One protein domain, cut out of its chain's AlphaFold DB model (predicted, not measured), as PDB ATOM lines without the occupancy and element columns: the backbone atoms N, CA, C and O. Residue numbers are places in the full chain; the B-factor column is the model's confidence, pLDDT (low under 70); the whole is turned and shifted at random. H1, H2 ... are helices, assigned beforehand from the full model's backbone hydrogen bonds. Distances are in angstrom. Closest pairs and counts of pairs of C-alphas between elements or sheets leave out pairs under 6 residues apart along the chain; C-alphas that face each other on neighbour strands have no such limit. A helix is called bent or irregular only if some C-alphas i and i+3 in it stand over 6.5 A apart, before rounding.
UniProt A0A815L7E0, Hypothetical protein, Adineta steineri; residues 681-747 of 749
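AT A GLANCE: This is residues 681 to 747 of the 749 residues of the protein "Hypothetical protein" of Adineta steineri (UniProt A0A815L7E0). Two long helices, H1 and H2, meet near their ends as a narrow V, with a tight link at the point and the two far ends free. H2 is the longer; although bent, it runs nearly straight, and its last arm, H2b, makes the tip of its side of the V. The printed part has 67 residues, with two named helices, H1 then H2, and no named strand; the class is all helix. It is extended, with a radius of gyration of the C-alphas of 17.5 A, and spans 57 by 28 by 10 A.

HOW THE PARTS SIT: H1, residues 681 to 706, is irregular, but only just: C-alphas 702 and 705 are 6.8 A apart. A tight link of 4 residues leads to H2, residues 711 to 745, assigned as one helix by its hydrogen bonds but bent, with C-alphas 733 and 736 6.7 A apart. Its arms are H2a, residues 711 to 733, and H2b, residues 736 to 745, at a shallow tilt of 17 degrees. H1 and H2a are close but not clearly touching; their closest C-alphas, those of Phe 706 and Phe 712, are 6.2 A apart. They run opposite ways at a shallow tilt of 23 degrees. H1 and H2b are apart. In H2a every O i to N i+4 pair is within hydrogen-bond range; in H1 17 of 22 are, in H2b 5 of 6.

IN THESE COORDINATES: H1 begins at C-alpha 681, (-29.198, 13.577, -47.991), and is 39.4 A long from first to last C-alpha. H2a begins at C-alpha 711, (12.665, 16.442, -51.534), and is 32.2 A long. H2b is 14.9 A long and ends at C-alpha 745, (-32.049, 38.824, -54.292).

THE WHOLE: The two C-alphas farthest apart, those of Asn 708 and Ile 747, are 56.9 A apart. The printed part has no cut. Residues 681 to 699 and 720 to 747 stand free. Residues 737 to 747 have pLDDT under 70.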
ATOM      1  N   LYS A 681     -30.109  13.602 -46.835       74.50
ATOM      2  CA  LYS A 681     -29.198  13.577 -47.991       74.50
ATOM      3  C   LYS A 681     -28.190  14.734 -48.013       74.50
ATOM      4  O   LYS A 681     -27.007  14.464 -48.155       74.50
ATOM      5  N   ASN A 682     -28.610  15.988 -47.850       77.00
ATOM      6  CA  ASN A 682     -27.701  17.144 -47.851       77.00
ATOM      7  C   ASN A 682     -26.753  17.111 -46.643       77.00
ATOM      8  O   ASN A 682     -25.554  17.351 -46.790       77.00
ATOM      9  N   ILE A 683     -27.264  16.730 -45.467       83.06
ATOM     10  CA  ILE A 683     -26.456  16.543 -44.252       83.06
ATOM     11  C   ILE A 683     -25.464  15.382 -44.434       83.06
ATOM     12  O   ILE A 683     -24.294  15.512 -44.082       83.06
ATOM     13  N   LEU A 684     -25.893  14.273 -45.042       87.50
ATOM     14  CA  LEU A 684     -25.064  13.104 -45.348       87.50
ATOM     15  C   LEU A 684     -23.986  13.414 -46.396       87.50
ATOM     16  O   LEU A 684     -22.856  12.964 -46.239       87.50
ATOM     17  N   ILE A 685     -24.300  14.204 -47.428       87.62
ATOM     18  CA  ILE A 685     -23.329  14.688 -48.422       87.62
ATOM     19  C   ILE A 685     -22.300  15.601 -47.748       87.62
ATOM     20  O   ILE A 685     -21.100  15.419 -47.959       87.62
ATOM     21  N   GLY A 686     -22.737  16.524 -46.885       86.50
ATOM     22  CA  GLY A 686     -21.842  17.352 -46.073       86.50
ATOM     23  C   GLY A 686     -20.928  16.508 -45.177       86.50
ATOM     24  O   GLY A 686     -19.710  16.670 -45.209       86.50
ATOM     25  N   PHE A 687     -21.492  15.541 -44.450       90.00
ATOM     26  CA  PHE A 687     -20.750  14.631 -43.574       90.00
ATOM     27  C   PHE A 687     -19.754  13.746 -44.339       90.00
ATOM     28  O   PHE A 687     -18.602  13.619 -43.922       90.00
ATOM     29  N   LEU A 688     -20.150  13.172 -45.482       89.12
ATOM     30  CA  LEU A 688     -19.258  12.407 -46.361       89.12
ATOM     31  C   LEU A 688     -18.126  13.279 -46.910       89.12
ATOM     32  O   LEU A 688     -16.981  12.839 -46.927       89.12
ATOM     33  N   THR A 689     -18.423  14.521 -47.299       89.00
ATOM     34  CA  THR A 689     -17.421  15.467 -47.812       89.00
ATOM     35  C   THR A 689     -16.413  15.848 -46.725       89.00
ATOM     36  O   THR A 689     -15.210  15.763 -46.951       89.00
ATOM     37  N   VAL A 690     -16.877  16.176 -45.513       88.94
ATOM     38  CA  VAL A 690     -16.008  16.447 -44.352       88.94
ATOM     39  C   VAL A 690     -15.178  15.214 -43.982       88.94
ATOM     40  O   VAL A 690     -13.979  15.331 -43.736       88.94
ATOM     41  N   THR A 691     -15.775  14.019 -44.009       88.06
ATOM     42  CA  THR A 691     -15.059  12.756 -43.765       88.06
ATOM     43  C   THR A 691     -13.971  12.528 -44.815       88.06
ATOM     44  O   THR A 691     -12.841  12.215 -44.457       88.06
ATOM     45  N   PHE A 692     -14.263  12.758 -46.098       89.62
ATOM     46  CA  PHE A 692     -13.297  12.629 -47.189       89.62
ATOM     47  C   PHE A 692     -12.142  13.641 -47.079       89.62
ATOM     48  O   PHE A 692     -10.978  13.265 -47.231       89.62
ATOM     49  N   ILE A 693     -12.435  14.899 -46.728       87.25
ATOM     50  CA  ILE A 693     -11.417  15.926 -46.448       87.25
ATOM     51  C   ILE A 693     -10.533  15.493 -45.267       87.25
ATOM     52  O   ILE A 693      -9.307  15.533 -45.376       87.25
ATOM     53  N   ASN A 694     -11.117  14.987 -44.179       85.75
ATOM     54  CA  ASN A 694     -10.356  14.480 -43.033       85.75
ATOM     55  C   ASN A 694      -9.530  13.226 -43.381       85.75
ATOM     56  O   ASN A 694      -8.393  13.093 -42.928       85.75
ATOM     57  N   CYS A 695     -10.025  12.342 -44.251       83.94
ATOM     58  CA  CYS A 695      -9.236  11.234 -44.796       83.94
ATOM     59  C   CYS A 695      -8.055  11.723 -45.651       83.94
ATOM     60  O   CYS A 695      -6.987  11.111 -45.609       83.94
ATOM     61  N   SER A 696      -8.180  12.846 -46.368       80.50
ATOM     62  CA  SER A 696      -7.050  13.427 -47.112       80.50
ATOM     63  C   SER A 696      -5.902  13.880 -46.191       80.50
ATOM     64  O   SER A 696      -4.734  13.790 -46.576       80.50
ATOM     65  N   ALA A 697      -6.196  14.243 -44.933       78.94
ATOM     66  CA  ALA A 697      -5.178  14.566 -43.933       78.94
ATOM     67  C   ALA A 697      -4.332  13.344 -43.513       78.94
ATOM     68  O   ALA A 697      -3.137  13.500 -43.246       78.94
ATOM     69  N   LEU A 698      -4.878  12.115 -43.554       78.69
ATOM     70  CA  LEU A 698      -4.061  10.894 -43.424       78.69
ATOM     71  C   LEU A 698      -3.071  10.736 -44.591       78.69
ATOM     72  O   LEU A 698      -1.975  10.216 -44.391       78.69
ATOM     73  N   GLY A 699      -3.395  11.251 -45.781       77.56
ATOM     74  CA  GLY A 699      -2.443  11.354 -46.892       77.56
ATOM     75  C   GLY A 699      -1.208  12.187 -46.528       77.56
ATOM     76  O   GLY A 699      -0.086  11.808 -46.860       77.56
ATOM     77  N   GLY A 700      -1.383  13.256 -45.744       77.94
ATOM     78  CA  GLY A 700      -0.277  14.030 -45.171       77.94
ATOM     79  C   GLY A 700       0.603  13.216 -44.213       77.94
ATOM     80  O   GLY A 700       1.826  13.373 -44.213       77.94
ATOM     81  N   ALA A 701       0.017  12.285 -43.452       78.75
ATOM     82  CA  ALA A 701       0.766  11.399 -42.559       78.75
ATOM     83  C   ALA A 701       1.679  10.415 -43.320       78.75
ATOM     84  O   ALA A 701       2.772  10.109 -42.845       78.75
ATOM     85  N   ILE A 702       1.299   9.996 -44.534       79.12
ATOM     86  CA  ILE A 702       2.135   9.157 -45.420       79.12
ATOM     87  C   ILE A 702       3.399   9.911 -45.890       79.12
ATOM     88  O   ILE A 702       4.416   9.293 -46.206       79.12
ATOM     89  N   ILE A 703       3.384  11.249 -45.882       75.75
ATOM     90  CA  ILE A 703       4.523  12.091 -46.287       75.75
ATOM     91  C   ILE A 703       5.520  12.300 -45.122       75.75
ATOM     92  O   ILE A 703       6.712  12.512 -45.356       75.75
ATOM     93  N   LEU A 704       5.085  12.165 -43.860       78.31
ATOM     94  CA  LEU A 704       5.936  12.297 -42.663       78.31
ATOM     95  C   LEU A 704       7.221  11.437 -42.656       78.31
ATOM     96  O   LEU A 704       8.267  12.005 -42.330       78.31
ATOM     97  N   PRO A 705       7.233  10.136 -43.028       80.69
ATOM     98  CA  PRO A 705       8.473   9.346 -43.080       80.69
ATOM     99  C   PRO A 705       9.525   9.889 -44.063       80.69
ATOM    100  O   PRO A 705      10.702   9.547 -43.957       80.69
ATOM    101  N   PHE A 706       9.148  10.773 -44.993       73.81
ATOM    102  CA  PHE A 706      10.078  11.397 -45.936       73.81
ATOM    103  C   PHE A 706      10.694  12.714 -45.433       73.81
ATOM    104  O   PHE A 706      11.551  13.258 -46.131       73.81
ATOM    105  N   ARG A 707      10.335  13.191 -44.224       75.50
ATOM    106  CA  ARG A 707      10.792  14.460 -43.603       75.50
ATOM    107  C   ARG A 707      12.293  14.737 -43.749       75.50
ATOM    108  O   ARG A 707      12.684  15.882 -43.959       75.50
ATOM    109  N   ASN A 708      13.125  13.700 -43.660       74.31
ATOM    110  CA  ASN A 708      14.586  13.828 -43.653       74.31
ATOM    111  C   ASN A 708      15.215  13.954 -45.056       74.31
ATOM    112  O   ASN A 708      16.425  14.142 -45.163       74.31
ATOM    113  N   LYS A 709      14.439  13.840 -46.144       82.81
ATOM    114  CA  LYS A 709      14.946  13.997 -47.518       82.81
ATOM    115  C   LYS A 709      14.823  15.456 -47.981       82.81
ATOM    116  O   LYS A 709      13.796  16.078 -47.719       82.81
ATOM    117  N   PRO A 710      15.777  15.999 -48.767       76.38
ATOM    118  CA  PRO A 710      15.671  17.362 -49.309       76.38
ATOM    119  C   PRO A 710      14.416  17.556 -50.181       76.38
ATOM    120  O   PRO A 710      13.840  18.642 -50.202       76.38
ATOM    121  N   ALA A 711      13.932  16.478 -50.810       78.75
ATOM    122  CA  ALA A 711      12.665  16.442 -51.534       78.75
ATOM    123  C   ALA A 711      11.449  16.856 -50.680       78.75
ATOM    124  O   ALA A 711      10.515  17.434 -51.225       78.75
ATOM    125  N   PHE A 712      11.454  16.631 -49.359       83.19
ATOM    126  CA  PHE A 712      10.334  16.994 -48.481       83.19
ATOM    127  C   PHE A 712      10.052  18.500 -48.494       83.19
ATOM    128  O   PHE A 712       8.891  18.892 -48.545       83.19
ATOM    129  N   LYS A 713      11.087  19.354 -48.522       80.44
ATOM    130  CA  LYS A 713      10.904  20.815 -48.604       80.44
ATOM    131  C   LYS A 713      10.260  21.239 -49.926       80.44
ATOM    132  O   LYS A 713       9.386  22.100 -49.928       80.44
ATOM    133  N   TRP A 714      10.664  20.615 -51.034       84.19
ATOM    134  CA  TRP A 714      10.090  20.882 -52.355       84.19
ATOM    135  C   TRP A 714       8.633  20.406 -52.439       84.19
ATOM    136  O   TRP A 714       7.755  21.186 -52.793       84.19
ATOM    137  N   ILE A 715       8.360  19.173 -52.003       83.75
ATOM    138  CA  ILE A 715       7.011  18.591 -51.928       83.75
ATOM    139  C   ILE A 715       6.091  19.451 -51.046       83.75
ATOM    140  O   ILE A 715       4.988  19.795 -51.463       83.75
ATOM    141  N   LEU A 716       6.553  19.861 -49.860       84.12
ATOM    142  CA  LEU A 716       5.798  20.728 -48.953       84.12
ATOM    143  C   LEU A 716       5.497  22.094 -49.587       84.12
ATOM    144  O   LEU A 716       4.371  22.573 -49.491       84.12
ATOM    145  N   SER A 717       6.466  22.698 -50.283       83.19
ATOM    146  CA  SER A 717       6.255  23.962 -50.996       83.19
ATOM    147  C   SER A 717       5.234  23.831 -52.132       83.19
ATOM    148  O   SER A 717       4.434  24.747 -52.319       83.19
ATOM    149  N   VAL A 718       5.223  22.706 -52.858       85.75
ATOM    150  CA  VAL A 718       4.209  22.408 -53.885       85.75
ATOM    151  C   VAL A 718       2.824  22.245 -53.256       85.75
ATOM    152  O   VAL A 718       1.873  22.843 -53.751       85.75
ATOM    153  N   PHE A 719       2.693  21.516 -52.141       86.25
ATOM    154  CA  PHE A 719       1.405  21.365 -51.450       86.25
ATOM    155  C   PHE A 719       0.876  22.680 -50.862       86.25
ATOM    156  O   PHE A 719      -0.317  22.946 -50.981       86.25
ATOM    157  N   ILE A 720       1.740  23.525 -50.286       87.06
ATOM    158  CA  ILE A 720       1.350  24.863 -49.811       87.06
ATOM    159  C   ILE A 720       0.882  25.728 -50.989       87.06
ATOM    160  O   ILE A 720      -0.184  26.335 -50.913       87.06
ATOM    161  N   GLY A 721       1.633  25.747 -52.096       85.31
ATOM    162  CA  GLY A 721       1.253  26.489 -53.303       85.31
ATOM    163  C   GLY A 721      -0.076  26.013 -53.899       85.31
ATOM    164  O   GLY A 721      -0.915  26.837 -54.256       85.31
ATOM    165  N   LEU A 722      -0.298  24.695 -53.941       84.19
ATOM    166  CA  LEU A 722      -1.551  24.094 -54.395       84.19
ATOM    167  C   LEU A 722      -2.724  24.476 -53.481       84.19
ATOM    168  O   LEU A 722      -3.758  24.897 -53.987       84.19
ATOM    169  N   ALA A 723      -2.559  24.377 -52.158       86.25
ATOM    170  CA  ALA A 723      -3.602  24.709 -51.187       86.25
ATOM    171  C   ALA A 723      -3.995  26.196 -51.232       86.25
ATOM    172  O   ALA A 723      -5.178  26.523 -51.244       86.25
ATOM    173  N   VAL A 724      -3.014  27.103 -51.309       86.88
ATOM    174  CA  VAL A 724      -3.284  28.541 -51.481       86.88
ATOM    175  C   VAL A 724      -3.980  28.792 -52.821       86.88
ATOM    176  O   VAL A 724      -4.991  29.490 -52.857       86.88
ATOM    177  N   GLY A 725      -3.509  28.170 -53.907       83.38
ATOM    178  CA  GLY A 725      -4.123  28.289 -55.231       83.38
ATOM    179  C   GLY A 725      -5.586  27.833 -55.272       83.38
ATOM    180  O   GLY A 725      -6.425  28.543 -55.825       83.38
ATOM    181  N   THR A 726      -5.924  26.697 -54.652       85.50
ATOM    182  CA  THR A 726      -7.311  26.199 -54.603       85.50
ATOM    183  C   THR A 726      -8.209  27.052 -53.707       85.50
ATOM    184  O   THR A 726      -9.351  27.315 -54.085       85.50
ATOM    185  N   LEU A 727      -7.706  27.545 -52.569       85.25
ATOM    186  CA  LEU A 727      -8.444  28.460 -51.688       85.25
ATOM    187  C   LEU A 727      -8.731  29.805 -52.370       85.25
ATOM    188  O   LEU A 727      -9.877  30.254 -52.382       85.25
ATOM    189  N   THR A 728      -7.721  30.431 -52.982       82.56
ATOM    190  CA  THR A 728      -7.886  31.698 -53.713       82.56
ATOM    191  C   THR A 728      -8.779  31.524 -54.942       82.56
ATOM    192  O   THR A 728      -9.656  32.356 -55.169       82.56
ATOM    193  N   GLY A 729      -8.623  30.428 -55.693       81.38
ATOM    194  CA  GLY A 729      -9.494  30.099 -56.823       81.38
ATOM    195  C   GLY A 729     -10.956  29.935 -56.402       81.38
ATOM    196  O   GLY A 729     -11.832  30.558 -56.993       81.38
ATOM    197  N   SER A 730     -11.227  29.178 -55.334       82.12
ATOM    198  CA  SER A 730     -12.585  29.016 -54.794       82.12
ATOM    199  C   SER A 730     -13.187  30.347 -54.318       82.12
ATOM    200  O   SER A 730     -14.340  30.664 -54.622       82.12
ATOM    201  N   GLY A 731     -12.382  31.183 -53.652       80.69
ATOM    202  CA  GLY A 731     -12.778  32.533 -53.255       80.69
ATOM    203  C   GLY A 731     -13.214  33.406 -54.435       80.69
ATOM    204  O   GLY A 731     -14.291  33.996 -54.395       80.69
ATOM    205  N   ILE A 732     -12.400  33.457 -55.493       75.69
ATOM    206  CA  ILE A 732     -12.631  34.327 -56.657       75.69
ATOM    207  C   ILE A 732     -13.733  33.790 -57.578       75.69
ATOM    208  O   ILE A 732     -14.582  34.568 -57.999       75.69
ATOM    209  N   PHE A 733     -13.746  32.491 -57.890       76.44
ATOM    210  CA  PHE A 733     -14.644  31.923 -58.904       76.44
ATOM    211  C   PHE A 733     -15.988  31.416 -58.362       76.44
ATOM    212  O   PHE A 733     -16.926  31.276 -59.146       76.44
ATOM    213  N   HIS A 734     -16.103  31.142 -57.057       71.69
ATOM    214  CA  HIS A 734     -17.339  30.622 -56.456       71.69
ATOM    215  C   HIS A 734     -17.910  31.544 -55.375       71.69
ATOM    216  O   HIS A 734     -19.064  31.954 -55.482       71.69
ATOM    217  N   LEU A 735     -17.123  31.909 -54.356       77.75
ATOM    218  CA  LEU A 735     -17.655  32.646 -53.199       77.75
ATOM    219  C   LEU A 735     -18.022  34.101 -53.530       77.75
ATOM    220  O   LEU A 735     -19.117  34.545 -53.188       77.75
ATOM    221  N   ILE A 736     -17.140  34.842 -54.209       71.69
ATOM    222  CA  ILE A 736     -17.402  36.245 -54.570       71.69
ATOM    223  C   ILE A 736     -18.629  36.386 -55.502       71.69
ATOM    224  O   ILE A 736     -19.517  37.177 -55.165       71.69
ATOM    225  N   PRO A 737     -18.760  35.613 -56.604       65.94
ATOM    226  CA  PRO A 737     -19.943  35.668 -57.462       65.94
ATOM    227  C   PRO A 737     -21.236  35.331 -56.713       65.94
ATOM    228  O   PRO A 737     -22.216  36.061 -56.851       65.94
ATOM    229  N   MET A 738     -21.224  34.300 -55.859       65.31
ATOM    230  CA  MET A 738     -22.392  33.877 -55.075       65.31
ATOM    231  C   MET A 738     -22.908  34.977 -54.133       65.31
ATOM    232  O   MET A 738     -24.116  35.167 -54.010       65.31
ATOM    233  N   VAL A 739     -22.015  35.742 -53.497       60.88
ATOM    234  CA  VAL A 739     -22.419  36.893 -52.667       60.88
ATOM    235  C   VAL A 739     -22.961  38.036 -53.532       60.88
ATOM    236  O   VAL A 739     -23.921  38.698 -53.141       60.88
ATOM    237  N   SER A 740     -22.397  38.264 -54.724       52.91
ATOM    238  CA  SER A 740     -22.898  39.303 -55.635       52.91
ATOM    239  C   SER A 740     -24.283  38.984 -56.216       52.91
ATOM    240  O   SER A 740     -25.113  39.888 -56.298       52.91
ATOM    241  N   SER A 741     -24.585  37.715 -56.523       47.31
ATOM    242  CA  SER A 741     -25.914  37.298 -56.989       47.31
ATOM    243  C   SER A 741     -26.958  37.318 -55.868       47.31
ATOM    244  O   SER A 741     -28.066  37.807 -56.085       47.31
ATOM    245  N   LEU A 742     -26.596  36.911 -54.645       34.69
ATOM    246  CA  LEU A 742     -27.443  37.075 -53.453       34.69
ATOM    247  C   LEU A 742     -27.802  38.541 -53.179       34.69
ATOM    248  O   LEU A 742     -28.905  38.823 -52.722       34.69
ATOM    249  N   ASN A 743     -26.915  39.486 -53.501       34.28
ATOM    250  CA  ASN A 743     -27.191  40.913 -53.333       34.28
ATOM    251  C   ASN A 743     -28.320  41.396 -54.265       34.28
ATOM    252  O   ASN A 743     -29.093  42.261 -53.876       34.28
ATOM    253  N   ASN A 744     -28.481  40.803 -55.456       33.00
ATOM    254  CA  ASN A 744     -29.633  41.086 -56.321       33.00
ATOM    255  C   ASN A 744     -30.946  40.525 -55.741       33.00
ATOM    256  O   ASN A 744     -31.994  41.138 -55.929       33.00
ATOM    257  N   VAL A 745     -30.890  39.416 -54.990       29.44
ATOM    258  CA  VAL A 745     -32.049  38.824 -54.292       29.44
ATOM    259  C   VAL A 745     -32.438  39.643 -53.051       29.44
ATOM    260  O   VAL A 745     -33.608  39.960 -52.874       29.44
ATOM    261  N   TYR A 746     -31.466  40.107 -52.257       26.81
ATOM    262  CA  TYR A 746     -31.675  41.053 -51.141       26.81
ATOM    263  C   TYR A 746     -32.061  42.485 -51.577       26.81
ATOM    264  O   TYR A 746     -32.227  43.362 -50.738       26.81
ATOM    265  N   ILE A 747     -32.160  42.739 -52.886       31.41
ATOM    266  CA  ILE A 747     -32.651  43.989 -53.494       31.41
ATOM    267  C   ILE A 747     -34.080  43.810 -54.079       31.41
ATOM    268  O   ILE A 747     -34.672  44.770 -54.596       31.41
TER     269      ILE A 747